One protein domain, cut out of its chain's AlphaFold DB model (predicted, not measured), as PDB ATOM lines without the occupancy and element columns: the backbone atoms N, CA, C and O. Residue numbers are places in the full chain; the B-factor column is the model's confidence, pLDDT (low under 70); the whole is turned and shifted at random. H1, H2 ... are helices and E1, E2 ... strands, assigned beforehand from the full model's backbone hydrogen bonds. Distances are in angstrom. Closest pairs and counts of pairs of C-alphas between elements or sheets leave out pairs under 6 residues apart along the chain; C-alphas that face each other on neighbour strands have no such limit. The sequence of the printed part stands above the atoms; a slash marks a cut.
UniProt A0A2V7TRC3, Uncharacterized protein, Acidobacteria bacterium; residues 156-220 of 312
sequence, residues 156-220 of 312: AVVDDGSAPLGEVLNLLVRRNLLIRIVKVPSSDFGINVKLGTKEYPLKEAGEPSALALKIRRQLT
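What this domain is: This is residues 156 to 220 of the 312 residues of an uncharacterized protein of Acidobacteria bacterium (UniProt A0A2V7TRC3). Helix H1 joins two short parallel strands, E1 and E2; helices H2 and H3 pack on H1, and the loop of residues 183 to 201 runs back past E1, pairing there. The printed part has 65 residues, with three named helices and two named strands in the order E1, H1, E2, H2, H3; its class is mostly helix, as helices hold 29 and strands 7 of the 36 residues in named elements. It is compact, radius of gyration of the C-alphas 10.5 A, spanning 27 by 23 by 20 A.

How they stand to each other: Start at E1, residues 156 to 158, parallel to E2, residues 179 to 182; N 157 and O 180 are 2.9 A apart. Between them in the chain comes H1, residues 163 to 174: a strand-helix-strand unit, two parallel strands with a helix between, its crossover right-handed. H1 touches H2, residues 202 to 206, with residues 164 to 168 alone; the closest C-alphas, Pro 164 and Ala 205, are 5.7 A apart. H1, with residues 167 to 172 alone, touches H3, residues 208 to 219, at a steep tilt of 57 degrees, the same way; the closest C-alphas, Val 168 and Pro 208, are 5.2 A apart. H2 and H3 only just touch, with 3 pairs of C-alphas within 8 A, only at the corner. Every O i to N i+4 pair is within hydrogen-bond range in H1 and H3; H2 has 0 of 1, but 2 of 2 O i to N i+3.

Where its parts are: Find C-alpha 156 at (96.353, -27.526, 95.522), where E1 begins. H1 runs 17.0 A; H3 runs 16.4 A to C-alpha 219 at (86.969, -25.233, 101.276).

The domain as a whole: The farthest C-alphas, Asp 188 and Gly 206, are 27.8 A apart. The printed part has no cut, the link E2 to H2 is long, and no printed residue is under 70 in pLDDT.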
ATOM      1  N   ALA A 156      95.398 -27.532  96.622       98.19
ATOM      2  CA  ALA A 156      96.353 -27.526  95.522       98.19
ATOM      3  C   ALA A 156      95.847 -26.684  94.344       98.19
ATOM      4  O   ALA A 156      94.669 -26.736  93.982       98.19
ATOM      5  N   VAL A 157      96.753 -25.943  93.705       98.31
ATOM      6  CA  VAL A 157      96.497 -25.226  92.449       98.31
ATOM      7  C   VAL A 157      97.436 -25.764  91.376       98.31
ATOM      8  O   VAL A 157      98.655 -25.714  91.532       98.31
ATOM      9  N   VAL A 158      96.868 -26.287  90.290       98.19
ATOM     10  CA  VAL A 158      97.625 -26.844  89.165       98.19
ATOM     11  C   VAL A 158      98.072 -25.713  88.248       98.19
ATOM     12  O   VAL A 158      97.246 -25.084  87.589       98.19
ATOM     13  N   ASP A 159      99.379 -25.470  88.206       97.12
ATOM     14  CA  ASP A 159      99.979 -24.415  87.401       97.12
ATOM     15  C   ASP A 159     100.126 -24.803  85.931       97.12
ATOM     16  O   ASP A 159     100.929 -25.665  85.572       97.12
ATOM     17  N   ASP A 160      99.361 -24.112  85.089       94.06
ATOM     18  CA  ASP A 160      99.373 -24.231  83.632       94.06
ATOM     19  C   ASP A 160     100.244 -23.163  82.941       94.06
ATOM     20  O   ASP A 160     100.261 -23.079  81.715       94.06
ATOM     21  N   GLY A 161     100.959 -22.330  83.710       93.75
ATOM     22  CA  GLY A 161     101.800 -21.249  83.184       93.75
ATOM     23  C   GLY A 161     101.024 -20.040  82.646       93.75
ATOM     24  O   GLY A 161     101.630 -19.060  82.222       93.75
ATOM     25  N   SER A 162      99.689 -20.049  82.692       94.50
ATOM     26  CA  SER A 162      98.872 -18.996  82.090       94.50
ATOM     27  C   SER A 162      98.821 -17.714  82.936       94.50
ATOM     28  O   SER A 162      98.954 -17.736  84.167       94.50
ATOM     29  N   ALA A 163      98.605 -16.570  82.280       93.75
ATOM     30  CA  ALA A 163      98.374 -15.292  82.956       93.75
ATOM     31  C   ALA A 163      97.055 -15.257  83.759       93.75
ATOM     32  O   ALA A 163      97.095 -14.810  84.906       93.75
ATOM     33  N   PRO A 164      95.914 -15.788  83.259       93.69
ATOM     34  CA  PRO A 164      94.681 -15.868  84.044       93.69
ATOM     35  C   PRO A 164      94.853 -16.619  85.365       93.69
ATOM     36  O   PRO A 164      94.320 -16.191  86.387       93.69
ATOM     37  N   LEU A 165      95.643 -17.700  85.383       94.94
ATOM     38  CA  LEU A 165      95.942 -18.390  86.633       94.94
ATOM     39  C   LEU A 165      96.729 -17.507  87.609       94.94
ATOM     40  O   LEU A 165      96.460 -17.547  88.806       94.94
ATOM     41  N   GLY A 166      97.657 -16.686  87.112       94.94
ATOM     42  CA  GLY A 166      98.390 -15.717  87.931       94.94
ATOM     43  C   GLY A 166      97.458 -14.774  88.696       94.94
ATOM     44  O   GLY A 166      97.619 -14.593  89.901       94.94
ATOM     45  N   GLU A 167      96.418 -14.261  88.037       93.38
ATOM     46  CA  GLU A 167      95.406 -13.413  88.685       93.38
ATOM     47  C   GLU A 167      94.577 -14.164  89.736       93.38
ATOM     48  O   GLU A 167      94.234 -13.614  90.787       93.38
ATOM     49  N   VAL A 168      94.281 -15.445  89.496       94.94
ATOM     50  CA  VAL A 168      93.614 -16.297  90.490       94.94
ATOM     51  C   VAL A 168      94.515 -16.500  91.708       94.94
ATOM     52  O   VAL A 168      94.072 -16.248  92.828       94.94
ATOM     53  N   LEU A 169      95.781 -16.885  91.510       96.88
ATOM     54  CA  LEU A 169      96.769 -17.060  92.584       96.88
ATOM     55  C   LEU A 169      96.914 -15.786  93.424       96.88
ATOM     56  O   LEU A 169      96.873 -15.841  94.655       96.88
ATOM     57  N   ASN A 170      97.008 -14.637  92.754       95.12
ATOM     58  CA  ASN A 170      97.066 -13.321  93.373       95.12
ATOM     59  C   ASN A 170      95.888 -13.092  94.337       95.12
ATOM     60  O   ASN A 170      96.086 -12.671  95.478       95.12
ATOM     61  N   LEU A 171      94.659 -13.429  93.933       94.00
ATOM     62  CA  LEU A 171      93.490 -13.286  94.806       94.00
ATOM     63  C   LEU A 171      93.388 -14.333  95.914       94.00
ATOM     64  O   LEU A 171      92.889 -13.998  96.990       94.00
ATOM     65  N   LEU A 172      93.832 -15.570  95.682       95.88
ATOM     66  CA  LEU A 172      93.853 -16.599  96.725       95.88
ATOM     67  C   LEU A 172      94.792 -16.183  97.866       95.88
ATOM     68  O   LEU A 172      94.371 -16.160  99.024       95.88
ATOM     69  N   VAL A 173      96.011 -15.744  97.532       95.50
ATOM     70  CA  VAL A 173      97.008 -15.284  98.513       95.50
ATOM     71  C   VAL A 173      96.498 -14.076  99.302       95.50
ATOM     72  O   VAL A 173      96.519 -14.094 100.529       95.50
ATOM     73  N   ARG A 174      95.941 -13.057  98.634       92.75
ATOM     74  CA  ARG A 174      95.393 -11.863  99.313       92.75
ATOM     75  C   ARG A 174      94.248 -12.161 100.271       92.75
ATOM     76  O   ARG A 174      94.035 -11.417 101.218       92.75
ATOM     77  N   ARG A 175      93.481 -13.222 100.011       92.38
ATOM     78  CA  ARG A 175      92.362 -13.647 100.865       92.38
ATOM     79  C   ARG A 175      92.789 -14.603 101.976       92.38
ATOM     80  O   ARG A 175      91.919 -15.146 102.661       92.38
ATOM     81  N   ASN A 176      94.096 -14.805 102.164       96.06
ATOM     82  CA  ASN A 176      94.642 -15.767 103.115       96.06
ATOM     83  C   ASN A 176      94.062 -17.177 102.889       96.06
ATOM     84  O   ASN A 176      93.662 -17.850 103.839       96.06
ATOM     85  N   LEU A 177      93.939 -17.591 101.622       96.25
ATOM     86  CA  LEU A 177      93.690 -18.985 101.259       96.25
ATOM     87  C   LEU A 177      95.044 -19.637 101.011       96.25
ATOM     88  O   LEU A 177      95.768 -19.237 100.097       96.25
ATOM     89  N   LEU A 178      95.405 -20.601 101.856       97.38
ATOM     90  CA  LEU A 178      96.721 -21.219 101.799       97.38
ATOM     91  C   LEU A 178      96.752 -22.256 100.681       97.38
ATOM     92  O   LEU A 178      95.953 -23.192 100.661       97.38
ATOM     93  N   ILE A 179      97.682 -22.089  99.748       97.62
ATOM     94  CA  ILE A 179      97.752 -22.900  98.535       97.62
ATOM     95  C   ILE A 179      99.105 -23.580  98.393       97.62
ATOM     96  O   ILE A 179     100.143 -23.014  98.740       97.62
ATOM     97  N   ARG A 180      99.096 -24.774  97.799       97.75
ATOM     98  CA  ARG A 180     100.287 -25.404  97.230       97.75
ATOM     99  C   ARG A 180     100.186 -25.375  95.712       97.75
ATOM    100  O   ARG A 180      99.240 -25.914  95.144       97.75
ATOM    101  N   ILE A 181     101.159 -24.754  95.055       97.50
ATOM    102  CA  ILE A 181     101.233 -24.742  93.594       97.50
ATOM    103  C   ILE A 181     101.915 -26.033  93.136       97.50
ATOM    104  O   ILE A 181     102.987 -26.385  93.623       97.50
ATOM    105  N   VAL A 182     101.268 -26.764  92.231       97.62
ATOM    106  CA  VAL A 182     101.688 -28.091  91.760       97.62
ATOM    107  C   VAL A 182     101.581 -28.175  90.237       97.62
ATOM    108  O   VAL A 182     100.851 -27.406  89.624       97.62
ATOM    109  N   LYS A 183     102.289 -29.108  89.591       96.00
ATOM    110  CA  LYS A 183     102.195 -29.309  88.126       96.00
ATOM    111  C   LYS A 183     101.100 -30.290  87.707       96.00
ATOM    112  O   LYS A 183     100.621 -30.245  86.578       96.00
ATOM    113  N   VAL A 184     100.678 -31.158  88.620       96.25
ATOM    114  CA  VAL A 184      99.580 -32.115  88.434       96.25
ATOM    115  C   VAL A 184      98.725 -32.146  89.699       96.25
ATOM    116  O   VAL A 184      99.245 -31.800  90.762       96.25
ATOM    117  N   PRO A 185      97.439 -32.538  89.618       96.94
ATOM    118  CA  PRO A 185      96.612 -32.709  90.807       96.94
ATOM    119  C   PRO A 185      97.292 -33.605  91.852       96.94
ATOM    120  O   PRO A 185      97.885 -34.622  91.494       96.94
ATOM    121  N   SER A 186      97.193 -33.231  93.126       96.81
ATOM    122  CA  SER A 186      97.729 -33.989  94.256       96.81
ATOM    123  C   SER A 186      96.599 -34.623  95.065       96.81
ATOM    124  O   SER A 186      95.607 -33.965  95.385       96.81
ATOM    125  N   SER A 187      96.774 -35.893  95.431       96.62
ATOM    126  CA  SER A 187      95.879 -36.621  96.337       96.62
ATOM    127  C   SER A 187      95.958 -36.144  97.787       96.62
ATOM    128  O   SER A 187      95.087 -36.495  98.574       96.62
ATOM    129  N   ASP A 188      96.966 -35.342  98.143       95.31
ATOM    130  CA  ASP A 188      97.119 -34.787  99.496       95.31
ATOM    131  C   ASP A 188      96.026 -33.759  99.829       95.31
ATOM    132  O   ASP A 188      95.842 -33.395 100.987       95.31
ATOM    133  N   PHE A 189      95.316 -33.263  98.810       96.50
ATOM    134  CA  PHE A 189      94.320 -32.208  98.944       96.50
ATOM    135  C   PHE A 189      92.964 -32.664  98.417       96.50
ATOM    136  O   PHE A 189      92.845 -33.139  97.287       96.50
ATOM    137  N   GLY A 190      91.913 -32.416  99.201       95.12
ATOM    138  CA  GLY A 190      90.531 -32.627  98.760       95.12
ATOM    139  C   GLY A 190      90.097 -31.672  97.641       95.12
ATOM    140  O   GLY A 190      89.170 -31.979  96.898       95.12
ATOM    141  N   ILE A 191      90.785 -30.533  97.486       97.56
ATOM    142  CA  ILE A 191      90.510 -29.522  96.459       97.56
ATOM    143  C   ILE A 191      91.743 -29.352  95.569       97.56
ATOM    144  O   ILE A 191      92.823 -28.985  96.038       97.56
ATOM    145  N   ASN A 192      91.550 -29.582  94.271       97.94
ATOM    146  CA  ASN A 192      92.553 -29.397  93.226       97.94
ATOM    147  C   ASN A 192      92.028 -28.422  92.167       97.94
ATOM    148  O   ASN A 192      91.253 -28.794  91.285       97.94
ATOM    149  N   VAL A 193      92.464 -27.167  92.238       97.38
ATOM    150  CA  VAL A 193      92.058 -26.123  91.292       97.38
ATOM    151  C   VAL A 193      92.861 -26.274  90.005       97.38
ATOM    152  O   VAL A 193      94.059 -26.003  89.978       97.38
ATOM    153  N   LYS A 194      92.200 -26.692  88.923       97.38
ATOM    154  CA  LYS A 194      92.795 -26.800  87.584       97.38
ATOM    155  C   LYS A 194      91.916 -26.103  86.555       97.38
ATOM    156  O   LYS A 194      90.818 -26.583  86.262       97.38
ATOM    157  N   LEU A 195      92.409 -24.998  85.995       96.06
ATOM    158  CA  LEU A 195      91.687 -24.248  84.969       96.06
ATOM    159  C   LEU A 195      91.451 -25.093  83.709       96.06
ATOM    160  O   LEU A 195      92.209 -26.007  83.386       96.06
ATOM    161  N   GLY A 196      90.351 -24.802  83.012       94.12
ATOM    162  CA  GLY A 196      89.936 -25.527  81.809       94.12
ATOM    163  C   GLY A 196      89.216 -26.851  82.083       94.12
ATOM    164  O   GLY A 196      88.830 -27.540  81.142       94.12
ATOM    165  N   THR A 197      88.990 -27.207  83.348       95.50
ATOM    166  CA  THR A 197      88.168 -28.368  83.721       95.50
ATOM    167  C   THR A 197      86.685 -28.004  83.783       95.50
ATOM    168  O   THR A 197      86.310 -26.832  83.768       95.50
ATOM    169  N   LYS A 198      85.808 -29.013  83.882       94.56
ATOM    170  CA  LYS A 198      84.371 -28.788  84.108       94.56
ATOM    171  C   LYS A 198      84.113 -28.044  85.422       94.56
ATOM    172  O   LYS A 198      83.205 -27.224  85.486       94.56
ATOM    173  N   GLU A 199      84.897 -28.350  86.454       94.25
ATOM    174  CA  GLU A 199      84.758 -27.736  87.773       94.25
ATOM    175  C   GLU A 199      85.325 -26.315  87.812       94.25
ATOM    176  O   GLU A 199      84.692 -25.441  88.398       94.25
ATOM    177  N   TYR A 200      86.437 -26.052  87.118       95.25
ATOM    178  CA  TYR A 200      87.032 -24.717  86.994       95.25
ATOM    179  C   TYR A 200      87.194 -24.325  85.515       95.25
ATOM    180  O   TYR A 200      88.304 -24.361  84.970       95.25
ATOM    181  N   PRO A 201      86.097 -23.966  84.821       94.62
ATOM    182  CA  PRO A 201      86.156 -23.555  83.424       94.62
ATOM    183  C   PRO A 201      87.053 -22.333  83.232       94.62
ATOM    184  O   PRO A 201      86.987 -21.384  84.008       94.62
ATOM    185  N   LEU A 202      87.825 -22.300  82.140       92.94
ATOM    186  CA  LEU A 202      88.751 -21.193  81.858       92.94
ATOM    187  C   LEU A 202      88.050 -19.821  81.828       92.94
ATOM    188  O   LEU A 202      88.608 -18.835  82.293       92.94
ATOM    189  N   LYS A 203      86.798 -19.765  81.355       92.75
ATOM    190  CA  LYS A 203      85.990 -18.535  81.349       92.75
ATOM    191  C   LYS A 203      85.801 -17.914  82.741       92.75
ATOM    192  O   LYS A 203      85.693 -16.700  82.841       92.75
ATOM    193  N   GLU A 204      85.779 -18.720  83.807       90.12
ATOM    194  CA  GLU A 204      85.629 -18.215  85.181       90.12
ATOM    195  C   GLU A 204      86.903 -17.519  85.678       90.12
ATOM    196  O   GLU A 204      86.823 -16.666  86.556       90.12
ATOM    197  N   ALA A 205      88.067 -17.804  85.079       87.50
ATOM    198  CA  ALA A 205      89.299 -17.072  85.363       87.50
ATOM    199  C   ALA A 205      89.260 -15.621  84.847       87.50
ATOM    200  O   ALA A 205      90.055 -14.803  85.294       87.50
ATOM    201  N   GLY A 206      88.313 -15.279  83.960       86.06
ATOM    202  CA  GLY A 206      88.013 -13.890  83.592       86.06
ATOM    203  C   GLY A 206      87.360 -13.085  84.722       86.06
ATOM    204  O   GLY A 206      87.397 -11.861  84.692       86.06
ATOM    205  N   GLU A 207      86.842 -13.759  85.757       88.00
ATOM    206  CA  GLU A 207      86.284 -13.160  86.975       88.00
ATOM    207  C   GLU A 207      86.989 -13.716  88.232       88.00
ATOM    208  O   GLU A 207      86.372 -14.422  89.047       88.00
ATOM    209  N   PRO A 208      88.287 -13.403  88.448       86.00
ATOM    210  CA  PRO A 208      89.093 -14.035  89.495       86.00
ATOM    211  C   PRO A 208      88.473 -13.923  90.896       86.00
ATOM    212  O   PRO A 208      88.602 -14.827  91.721       86.00
ATOM    213  N   SER A 209      87.767 -12.821  91.185       87.38
ATOM    214  CA  SER A 209      87.137 -12.592  92.495       87.38
ATOM    215  C   SER A 209      85.996 -13.560  92.789       87.38
ATOM    216  O   SER A 209      85.848 -13.983  93.944       87.38
ATOM    217  N   ALA A 210      85.204 -13.898  91.768       90.19
ATOM    218  CA  ALA A 210      84.103 -14.847  91.878       90.19
ATOM    219  C   ALA A 210      84.651 -16.274  92.001       90.19
ATOM    220  O   ALA A 210      84.208 -17.034  92.862       90.19
ATOM    221  N   LEU A 211      85.688 -16.596  91.221       92.44
ATOM    222  CA  LEU A 211      86.376 -17.881  91.283       92.44
ATOM    223  C   LEU A 211      87.032 -18.120  92.655       92.44
ATOM    224  O   LEU A 211      86.814 -19.162  93.268       92.44
ATOM    225  N   ALA A 212      87.739 -17.132  93.209       92.12
ATOM    226  CA  ALA A 212      88.308 -17.229  94.555       92.12
ATOM    227  C   ALA A 212      87.228 -17.384  95.647       92.12
ATOM    228  O   ALA A 212      87.454 -18.044  96.659       92.12
ATOM    229  N   LEU A 213      86.038 -16.792  95.460       92.44
ATOM    230  CA  LEU A 213      84.912 -16.978  96.383       92.44
ATOM    231  C   LEU A 213      84.327 -18.392  96.278       92.44
ATOM    232  O   LEU A 213      84.005 -18.991  97.301       92.44
ATOM    233  N   LYS A 214      84.210 -18.933  95.062       95.19
ATOM    234  CA  LYS A 214      83.797 -20.320  94.814       95.19
ATOM    235  C   LYS A 214      84.748 -21.308  95.492       95.19
ATOM    236  O   LYS A 214      84.272 -22.155  96.239       95.19
ATOM    237  N   ILE A 215      86.059 -21.132  95.319       95.75
ATOM    238  CA  ILE A 215      87.085 -21.970  95.962       95.75
ATOM    239  C   ILE A 215      86.972 -21.892  97.491       95.75
ATOM    240  O   ILE A 215      86.928 -22.923  98.154       95.75
ATOM    241  N   ARG A 216      86.825 -20.686  98.066       94.75
ATOM    242  CA  ARG A 216      86.591 -20.537  99.516       94.75
ATOM    243  C   ARG A 216      85.336 -21.277  99.983       94.75
ATOM    244  O   ARG A 216      85.363 -21.890 101.039       94.75
ATOM    245  N   ARG A 217      84.235 -21.220  99.226       95.44
ATOM    246  CA  ARG A 217      82.988 -21.924  99.578       95.44
ATOM    247  C   ARG A 217      83.139 -23.443  99.538       95.44
ATOM    248  O   ARG A 217      82.510 -24.109 100.344       95.44
ATOM    249  N   GLN A 218      83.947 -23.967  98.617       96.00
ATOM    250  CA  GLN A 218      84.267 -25.395  98.561       96.00
ATOM    251  C   GLN A 218      85.148 -25.820  99.735       96.00
ATOM    252  O   GLN A 218      84.923 -26.885 100.295       96.00
ATOM    253  N   LEU A 219      86.121 -24.983 100.113       95.50
ATOM    254  CA  LEU A 219      86.969 -25.233 101.276       95.50
ATOM    255  C   LEU A 219      86.180 -25.142 102.587       95.50
ATOM    256  O   LEU A 219      86.429 -25.936 103.476       95.50
ATOM    257  N   THR A 220      85.206 -24.233 102.668       93.25
ATOM    258  CA  THR A 220      84.523 -23.807 103.904       93.25
ATOM    259  C   THR A 220      85.441 -23.029 104.850       93.25
ATOM    260  O   THR A 220      86.653 -22.964 104.645       93.25
TER     261      THR A 220